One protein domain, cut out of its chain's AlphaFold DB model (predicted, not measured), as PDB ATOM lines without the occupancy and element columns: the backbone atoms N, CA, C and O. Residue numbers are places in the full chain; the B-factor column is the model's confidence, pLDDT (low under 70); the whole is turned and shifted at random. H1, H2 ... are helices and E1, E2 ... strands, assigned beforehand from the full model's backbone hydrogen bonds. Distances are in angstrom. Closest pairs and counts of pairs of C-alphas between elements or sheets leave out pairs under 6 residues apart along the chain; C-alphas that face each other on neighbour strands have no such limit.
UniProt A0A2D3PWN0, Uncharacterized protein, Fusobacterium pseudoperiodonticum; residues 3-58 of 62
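AT A GLANCE: This is residues 3 to 58 of the 62 residues of an uncharacterized protein of Fusobacterium pseudoperiodonticum (UniProt A0A2D3PWN0). The domain is a long, narrow ribbon of two antiparallel strands, E1 and E4, which continues at one end into a smaller hairpin of E2 and E3. At the other end is a small head made of residues 3 to 10 and 43 to 58, with the short helix H1 and both ends of the printed part. The printed part has 56 residues, with four named strands and one named helix in the order E1, E2, E3, E4, H1; the two sheets, E1 - E4 and E2 - E3, have two strands each and are antiparallel. The class is mostly strand, with under half of the residues, 24 of 56, in named elements. The whole is only just loose, close to extended, with a radius of gyration of the C-alphas of 15.1 A, and its outline is a rod that spans 45 by 19 by 11 A.

HOW THE PARTS SIT: E1, residues 11 to 16, and E4, residues 37 to 42, are antiparallel neighbours, with 153 degrees between their directions. The C-alphas of Val 11 and Cys 42 face each other at 4.2 A. N 14 and O 39 are within hydrogen-bond range at 2.8 A, as are N 41 and O 12 at 2.9 A. E1 runs on into E2, residues 19 to 21, across a break of 2 residues, at 33 degrees. E2 forms a hairpin with E3, residues 27 to 31, antiparallel at 142 degrees; N 28 and O 20 are within hydrogen-bond range at 2.9 A. E1 and E3 are apart, and so are E2 and E4. Outside the named strand pairs, residues 40 to 41 of E4 pair antiparallel with residues 48 to 49, and residues 3 to 4 pair antiparallel with residues 57 to 58. The closest C-alphas of E4 and H1, residues 53 to 56, are those of Tyr 40 and Val 53, 5.8 A apart. H1 is too short for any O i to N i+4 pair; its one O i to N i+3 pair is within range. H1 is apart from E2 and E3.

IN THESE COORDINATES: E1 begins at C-alpha 11 (84.706, 155.344, 23.078) and measures 16.0 A from first to last C-alpha. E4 also measures 16.0 A and ends at C-alpha 42 (83.121, 151.470, 23.256). E2 measures 6.4 A and E3 8.5 A. H1 measures 5.8 A and ends at C-alpha 56 (82.464, 153.341, 15.530).

THE WHOLE: The two C-alphas farthest apart are those of Lys 23 and Ile 58, at 45.5 A, while the first and last printed C-alphas, of Lys 3 and Ile 58, are 5.3 A apart. The printed part has no cut. The links E1 to E2, E2 to E3 and E3 to E4 are tight, and E4 to H1 is short; no link is long. The mean pLDDT of the printed part is 94.5, and no printed residue is under 70.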
ATOM      1  N   LYS A   3      81.825 159.540  21.201       98.19
ATOM      2  CA  LYS A   3      80.598 158.825  21.572       98.19
ATOM      3  C   LYS A   3      80.292 157.717  20.579       98.19
ATOM      4  O   LYS A   3      80.332 157.914  19.368       98.19
ATOM      5  N   CYS A   4      79.961 156.537  21.080       98.38
ATOM      6  CA  CYS A   4      79.671 155.361  20.278       98.38
ATOM      7  C   CYS A   4      78.405 155.569  19.444       98.38
ATOM      8  O   CYS A   4      77.324 155.775  19.993       98.38
ATOM      9  N   LYS A   5      78.498 155.369  18.126       97.94
ATOM     10  CA  LYS A   5      77.349 155.439  17.205       97.94
ATOM     11  C   LYS A   5      76.218 154.467  17.555       97.94
ATOM     12  O   LYS A   5      75.079 154.691  17.163       97.94
ATOM     13  N   LYS A   6      76.532 153.365  18.246       97.38
ATOM     14  CA  LYS A   6      75.577 152.290  18.550       97.38
ATOM     15  C   LYS A   6      74.791 152.517  19.841       97.38
ATOM     16  O   LYS A   6      73.632 152.124  19.903       97.38
ATOM     17  N   CYS A   7      75.420 153.080  20.872       97.56
ATOM     18  CA  CYS A   7      74.810 153.175  22.205       97.56
ATOM     19  C   CYS A   7      74.948 154.542  22.883       97.56
ATOM     20  O   CYS A   7      74.410 154.711  23.967       97.56
ATOM     21  N   GLY A   8      75.641 155.509  22.273       97.06
ATOM     22  CA  GLY A   8      75.835 156.851  22.832       97.06
ATOM     23  C   GLY A   8      76.889 156.948  23.940       97.06
ATOM     24  O   GLY A   8      77.273 158.053  24.303       97.06
ATOM     25  N   GLU A   9      77.395 155.822  24.445       98.06
ATOM     26  CA  GLU A   9      78.420 155.786  25.499       98.06
ATOM     27  C   GLU A   9      79.827 156.096  24.974       98.06
ATOM     28  O   GLU A   9      80.086 156.055  23.771       98.06
ATOM     29  N   GLU A  10      80.765 156.386  25.871       98.06
ATOM     30  CA  GLU A  10      82.118 156.810  25.503       98.06
ATOM     31  C   GLU A  10      82.920 155.725  24.771       98.06
ATOM     32  O   GLU A  10      82.835 154.530  25.084       98.06
ATOM     33  N   VAL A  11      83.727 156.161  23.804       98.31
ATOM     34  CA  VAL A  11      84.706 155.344  23.078       98.31
ATOM     35  C   VAL A  11      86.109 155.799  23.459       98.31
ATOM     36  O   VAL A  11      86.413 156.990  23.436       98.31
ATOM     37  N   GLY A  12      86.963 154.838  23.800       97.12
ATOM     38  CA  GLY A  12      88.357 155.077  24.164       97.12
ATOM     39  C   GLY A  12      89.329 154.246  23.334       97.12
ATOM     40  O   GLY A  12      88.928 153.359  22.580       97.12
ATOM     41  N   LEU A  13      90.622 154.529  23.500       97.19
ATOM     42  CA  LEU A  13      91.708 153.706  22.973       97.19
ATOM     43  C   LEU A  13      92.034 152.593  23.972       97.19
ATOM     44  O   LEU A  13      92.374 152.870  25.125       97.19
ATOM     45  N   ARG A  14      91.994 151.341  23.523       95.88
ATOM     46  CA  ARG A  14      92.499 150.190  24.267       95.88
ATOM     47  C   ARG A  14      93.856 149.789  23.699       95.88
ATOM     48  O   ARG A  14      93.973 149.518  22.509       95.88
ATOM     49  N   ARG A  15      94.862 149.739  24.575       93.88
ATOM     50  CA  ARG A  15      96.220 149.279  24.257       93.88
ATOM     51  C   ARG A  15      96.497 147.945  24.930       93.88
ATOM     52  O   ARG A  15      96.441 147.849  26.157       93.88
ATOM     53  N   GLY A  16      96.786 146.926  24.134       91.00
ATOM     54  CA  GLY A  16      97.319 145.649  24.588       91.00
ATOM     55  C   GLY A  16      98.831 145.649  24.423       91.00
ATOM     56  O   GLY A  16      99.305 145.585  23.295       91.00
ATOM     57  N   MET A  17      99.561 145.716  25.538       90.62
ATOM     58  CA  MET A  17     101.025 145.659  25.547       90.62
ATOM     59  C   MET A  17     101.507 144.241  25.841       90.62
ATOM     60  O   MET A  17     100.994 143.589  26.757       90.62
ATOM     61  N   LEU A  18     102.517 143.782  25.106       91.19
ATOM     62  CA  LEU A  18     103.161 142.496  25.333       91.19
ATOM     63  C   LEU A  18     104.594 142.694  25.833       91.19
ATOM     64  O   LEU A  18     105.428 143.309  25.177       91.19
ATOM     65  N   PHE A  19     104.907 142.104  26.985       91.12
ATOM     66  CA  PHE A  19     106.239 142.172  27.584       91.12
ATOM     67  C   PHE A  19     106.876 140.793  27.652       91.12
ATOM     68  O   PHE A  19     106.208 139.786  27.909       91.12
ATOM     69  N   LYS A  20     108.194 140.748  27.462       93.75
ATOM     70  CA  LYS A  20     108.964 139.531  27.681       93.75
ATOM     71  C   LYS A  20     109.088 139.263  29.179       93.75
ATOM     72  O   LYS A  20     109.314 140.174  29.977       93.75
ATOM     73  N   LEU A  21     108.947 137.994  29.546       95.12
ATOM     74  CA  LEU A  21     109.074 137.544  30.926       95.12
ATOM     75  C   LEU A  21     110.445 136.915  31.168       95.12
ATOM     76  O   LEU A  21     110.992 136.226  30.300       95.12
ATOM     77  N   ASP A  22     110.991 137.133  32.359       92.81
ATOM     78  CA  ASP A  22     112.182 136.446  32.836       92.81
ATOM     79  C   ASP A  22     111.840 135.069  33.453       92.81
ATOM     80  O   ASP A  22     110.687 134.627  33.489       92.81
ATOM     81  N   LYS A  23     112.851 134.359  33.966       95.31
ATOM     82  CA  LYS A  23     112.664 133.043  34.608       95.31
ATOM     83  C   LYS A  23     111.829 133.087  35.898       95.31
ATOM     84  O   LYS A  23     111.347 132.043  36.335       95.31
ATOM     85  N   ASN A  24     111.693 134.260  36.513       96.56
ATOM     86  CA  ASN A  24     110.898 134.492  37.714       96.56
ATOM     87  C   ASN A  24     109.461 134.921  37.376       96.56
ATOM     88  O   ASN A  24     108.631 134.983  38.279       96.56
ATOM     89  N   LYS A  25     109.146 135.087  36.078       94.56
ATOM     90  CA  LYS A  25     107.875 135.592  35.531       94.56
ATOM     91  C   LYS A  25     107.670 137.095  35.746       94.56
ATOM     92  O   LYS A  25     106.541 137.567  35.625       94.56
ATOM     93  N   ASP A  26     108.743 137.830  36.007       94.44
ATOM     94  CA  ASP A  26     108.737 139.288  36.037       94.44
ATOM     95  C   ASP A  26     108.985 139.842  34.628       94.44
ATOM     96  O   ASP A  26     109.560 139.168  33.768       94.44
ATOM     97  N   THR A  27     108.563 141.080  34.365       91.75
ATOM     98  CA  THR A  27     108.861 141.747  33.091       91.75
ATOM     99  C   THR A  27     110.361 142.011  32.994       91.75
ATOM    100  O   THR A  27     110.916 142.697  33.854       91.75
ATOM    101  N   SER A  28     111.024 141.533  31.940       86.06
ATOM    102  CA  SER A  28     112.476 141.709  31.783       86.06
ATOM    103  C   SER A  28     112.889 143.130  31.379       86.06
ATOM    104  O   SER A  28     114.077 143.392  31.227       86.06
ATOM    105  N   GLY A  29     111.923 144.030  31.167       79.00
ATOM    106  CA  GLY A  29     112.134 145.371  30.619       79.00
ATOM    107  C   GLY A  29     112.257 145.410  29.091       79.00
ATOM    108  O   GLY A  29     112.130 146.486  28.519       79.00
ATOM    109  N   ASP A  30     112.431 144.253  28.440       81.75
ATOM    110  CA  ASP A  30     112.303 144.111  26.986       81.75
ATOM    111  C   ASP A  30     110.803 144.050  26.634       81.75
ATOM    112  O   ASP A  30     110.087 143.135  27.068       81.75
ATOM    113  N   ASP A  31     110.320 144.999  25.838       84.38
ATOM    114  CA  ASP A  31     108.975 144.981  25.275       84.38
ATOM    115  C   ASP A  31     108.942 144.195  23.955       84.38
ATOM    116  O   ASP A  31     109.884 144.179  23.163       84.38
ATOM    117  N   LEU A  32     107.838 143.492  23.720       89.38
ATOM    118  CA  LEU A  32     107.546 142.814  22.461       89.38
ATOM    119  C   LEU A  32     106.607 143.691  21.625       89.38
ATOM    120  O   LEU A  32     105.646 143.187  21.049       89.38
ATOM    121  N   SER A  33     106.898 144.995  21.547       85.88
ATOM    122  CA  SER A  33     105.979 146.017  21.025       85.88
ATOM    123  C   SER A  33     105.586 145.862  19.561       85.88
ATOM    124  O   SER A  33     104.547 146.356  19.139       85.88
ATOM    125  N   ILE A  34     106.346 145.092  18.778       87.31
ATOM    126  CA  ILE A  34     105.925 144.650  17.436       87.31
ATOM    127  C   ILE A  34     104.612 143.841  17.450       87.31
ATOM    128  O   ILE A  34     103.946 143.713  16.424       87.31
ATOM    129  N   HIS A  35     104.252 143.273  18.597       88.56
ATOM    130  CA  HIS A  35     103.019 142.527  18.822       88.56
ATOM    131  C   HIS A  35     101.984 143.320  19.628       88.56
ATOM    132  O   HIS A  35     100.931 142.762  19.942       88.56
ATOM    133  N   ASP A  36     102.267 144.579  19.967       89.31
ATOM    134  CA  ASP A  36     101.292 145.428  20.637       89.31
ATOM    135  C   ASP A  36     100.097 145.671  19.713       89.31
ATOM    136  O   ASP A  36     100.208 145.720  18.484       89.31
ATOM    137  N   THR A  37      98.923 145.786  20.323       91.88
ATOM    138  CA  THR A  37      97.665 145.993  19.604       91.88
ATOM    139  C   THR A  37      96.952 147.206  20.161       91.88
ATOM    140  O   THR A  37      96.665 147.276  21.355       91.88
ATOM    141  N   ASP A  38      96.625 148.133  19.270       94.94
ATOM    142  CA  ASP A  38      95.858 149.330  19.580       94.94
ATOM    143  C   ASP A  38      94.543 149.264  18.800       94.94
ATOM    144  O   ASP A  38      94.531 148.980  17.601       94.94
ATOM    145  N   TYR A  39      93.428 149.492  19.489       96.88
ATOM    146  CA  TYR A  39      92.116 149.599  18.857       96.88
ATOM    147  C   TYR A  39      91.178 150.490  19.661       96.88
ATOM    148  O   TYR A  39      91.311 150.654  20.876       96.88
ATOM    149  N   TYR A  40      90.207 151.069  18.972       98.19
ATOM    150  CA  TYR A  40      89.162 151.874  19.583       98.19
ATOM    151  C   TYR A  40      88.037 150.962  20.052       98.19
ATOM    152  O   TYR A  40      87.616 150.079  19.308       98.19
ATOM    153  N   GLU A  41      87.538 151.161  21.267       98.31
ATOM    154  CA  GLU A  41      86.475 150.340  21.847       98.31
ATOM    155  C   GLU A  41      85.473 151.202  22.622       98.31
ATOM    156  O   GLU A  41      85.840 152.082  23.404       98.31
ATOM    157  N   CYS A  42      84.184 150.930  22.420       98.25
ATOM    158  CA  CYS A  42      83.121 151.470  23.256       98.25
ATOM    159  C   CYS A  42      83.146 150.849  24.657       98.25
ATOM    160  O   CYS A  42      83.060 149.629  24.803       98.25
ATOM    161  N   SER A  43      83.140 151.707  25.677       96.94
ATOM    162  CA  SER A  43      83.159 151.356  27.104       96.94
ATOM    163  C   SER A  43      81.974 150.511  27.591       96.94
ATOM    164  O   SER A  43      82.066 149.891  28.647       96.94
ATOM    165  N   HIS A  44      80.873 150.472  26.835       97.75
ATOM    166  CA  HIS A  44      79.644 149.791  27.238       97.75
ATOM    167  C   HIS A  44      79.278 148.604  26.344       97.75
ATOM    168  O   HIS A  44      79.074 147.493  26.828       97.75
ATOM    169  N   CYS A  45      79.169 148.823  25.030       97.56
ATOM    170  CA  CYS A  45      78.664 147.799  24.108       97.56
ATOM    171  C   CYS A  45      79.760 147.002  23.384       97.56
ATOM    172  O   CYS A  45      79.424 146.179  22.529       97.56
ATOM    173  N   HIS A  46      81.037 147.267  23.686       96.44
ATOM    174  CA  HIS A  46      82.205 146.606  23.090       96.44
ATOM    175  C   HIS A  46      82.264 146.675  21.554       96.44
ATOM    176  O   HIS A  46      82.903 145.846  20.915       96.44
ATOM    177  N   ASN A  47      81.595 147.653  20.932       97.44
ATOM    178  CA  ASN A  47      81.803 147.940  19.515       97.44
ATOM    179  C   ASN A  47      83.226 148.482  19.325       97.44
ATOM    180  O   ASN A  47      83.612 149.386  20.069       97.44
ATOM    181  N   TYR A  48      83.979 147.953  18.361       97.56
ATOM    182  CA  TYR A  48      85.402 148.258  18.216       97.56
ATOM    183  C   TYR A  48      85.832 148.474  16.759       97.56
ATOM    184  O   TYR A  48      85.187 147.974  15.839       97.56
ATOM    185  N   SER A  49      86.937 149.196  16.562       97.75
ATOM    186  CA  SER A  49      87.640 149.314  15.278       97.75
ATOM    187  C   SER A  49      89.152 149.341  15.493       97.75
ATOM    188  O   SER A  49      89.650 150.021  16.390       97.75
ATOM    189  N   TYR A  50      89.873 148.589  14.661       95.69
ATOM    190  CA  TYR A  50      91.338 148.574  14.612       95.69
ATOM    191  C   TYR A  50      91.908 149.641  13.667       95.69
ATOM    192  O   TYR A  50      93.111 149.885  13.685       95.69
ATOM    193  N   SER A  51      91.074 150.231  12.808       95.31
ATOM    194  CA  SER A  51      91.486 151.190  11.781       95.31
ATOM    195  C   SER A  51      91.269 152.621  12.240       95.31
ATOM    196  O   SER A  51      92.227 153.391  12.278       95.31
ATOM    197  N   ASP A  52      90.028 152.974  12.577       96.56
ATOM    198  CA  ASP A  52      89.659 154.369  12.796       96.56
ATOM    199  C   ASP A  52      88.537 154.545  13.827       96.56
ATOM    200  O   ASP A  52      87.589 153.755  13.892       96.56
ATOM    201  N   VAL A  53      88.624 155.596  14.643       97.62
ATOM    202  CA  VAL A  53      87.649 155.852  15.714       97.62
ATOM    203  C   VAL A  53      86.319 156.325  15.127       97.62
ATOM    204  O   VAL A  53      85.253 155.910  15.595       97.62
ATOM    205  N   GLU A  54      86.364 157.083  14.030       97.94
ATOM    206  CA  GLU A  54      85.210 157.550  13.266       97.94
ATOM    207  C   GLU A  54      84.367 156.412  12.689       97.94
ATOM    208  O   GLU A  54      83.202 156.637  12.372       97.94
ATOM    209  N   GLU A  55      84.879 155.185  12.547       98.00
ATOM    210  CA  GLU A  55      84.055 154.053  12.101       98.00
ATOM    211  C   GLU A  55      82.970 153.724  13.133       98.00
ATOM    212  O   GLU A  55      81.808 153.500  12.777       98.00
ATOM    213  N   ILE A  56      83.321 153.778  14.420       98.12
ATOM    214  CA  ILE A  56      82.464 153.341  15.530       98.12
ATOM    215  C   ILE A  56      81.926 154.483  16.392       98.12
ATOM    216  O   ILE A  56      80.995 154.256  17.174       98.12
ATOM    217  N   ALA A  57      82.483 155.685  16.266       98.12
ATOM    218  CA  ALA A  57      82.190 156.823  17.124       98.12
ATOM    219  C   ALA A  57      81.953 158.115  16.333       98.12
ATOM    220  O   ALA A  57      82.334 158.235  15.170       98.12
ATOM    221  N   ILE A  58      81.310 159.086  16.977       98.12
ATOM    222  CA  ILE A  58      81.253 160.482  16.535       98.12
ATOM    223  C   ILE A  58      81.899 161.358  17.606       98.12
ATOM    224  O   ILE A  58      81.845 161.017  18.790       98.12
TER     225      ILE A  58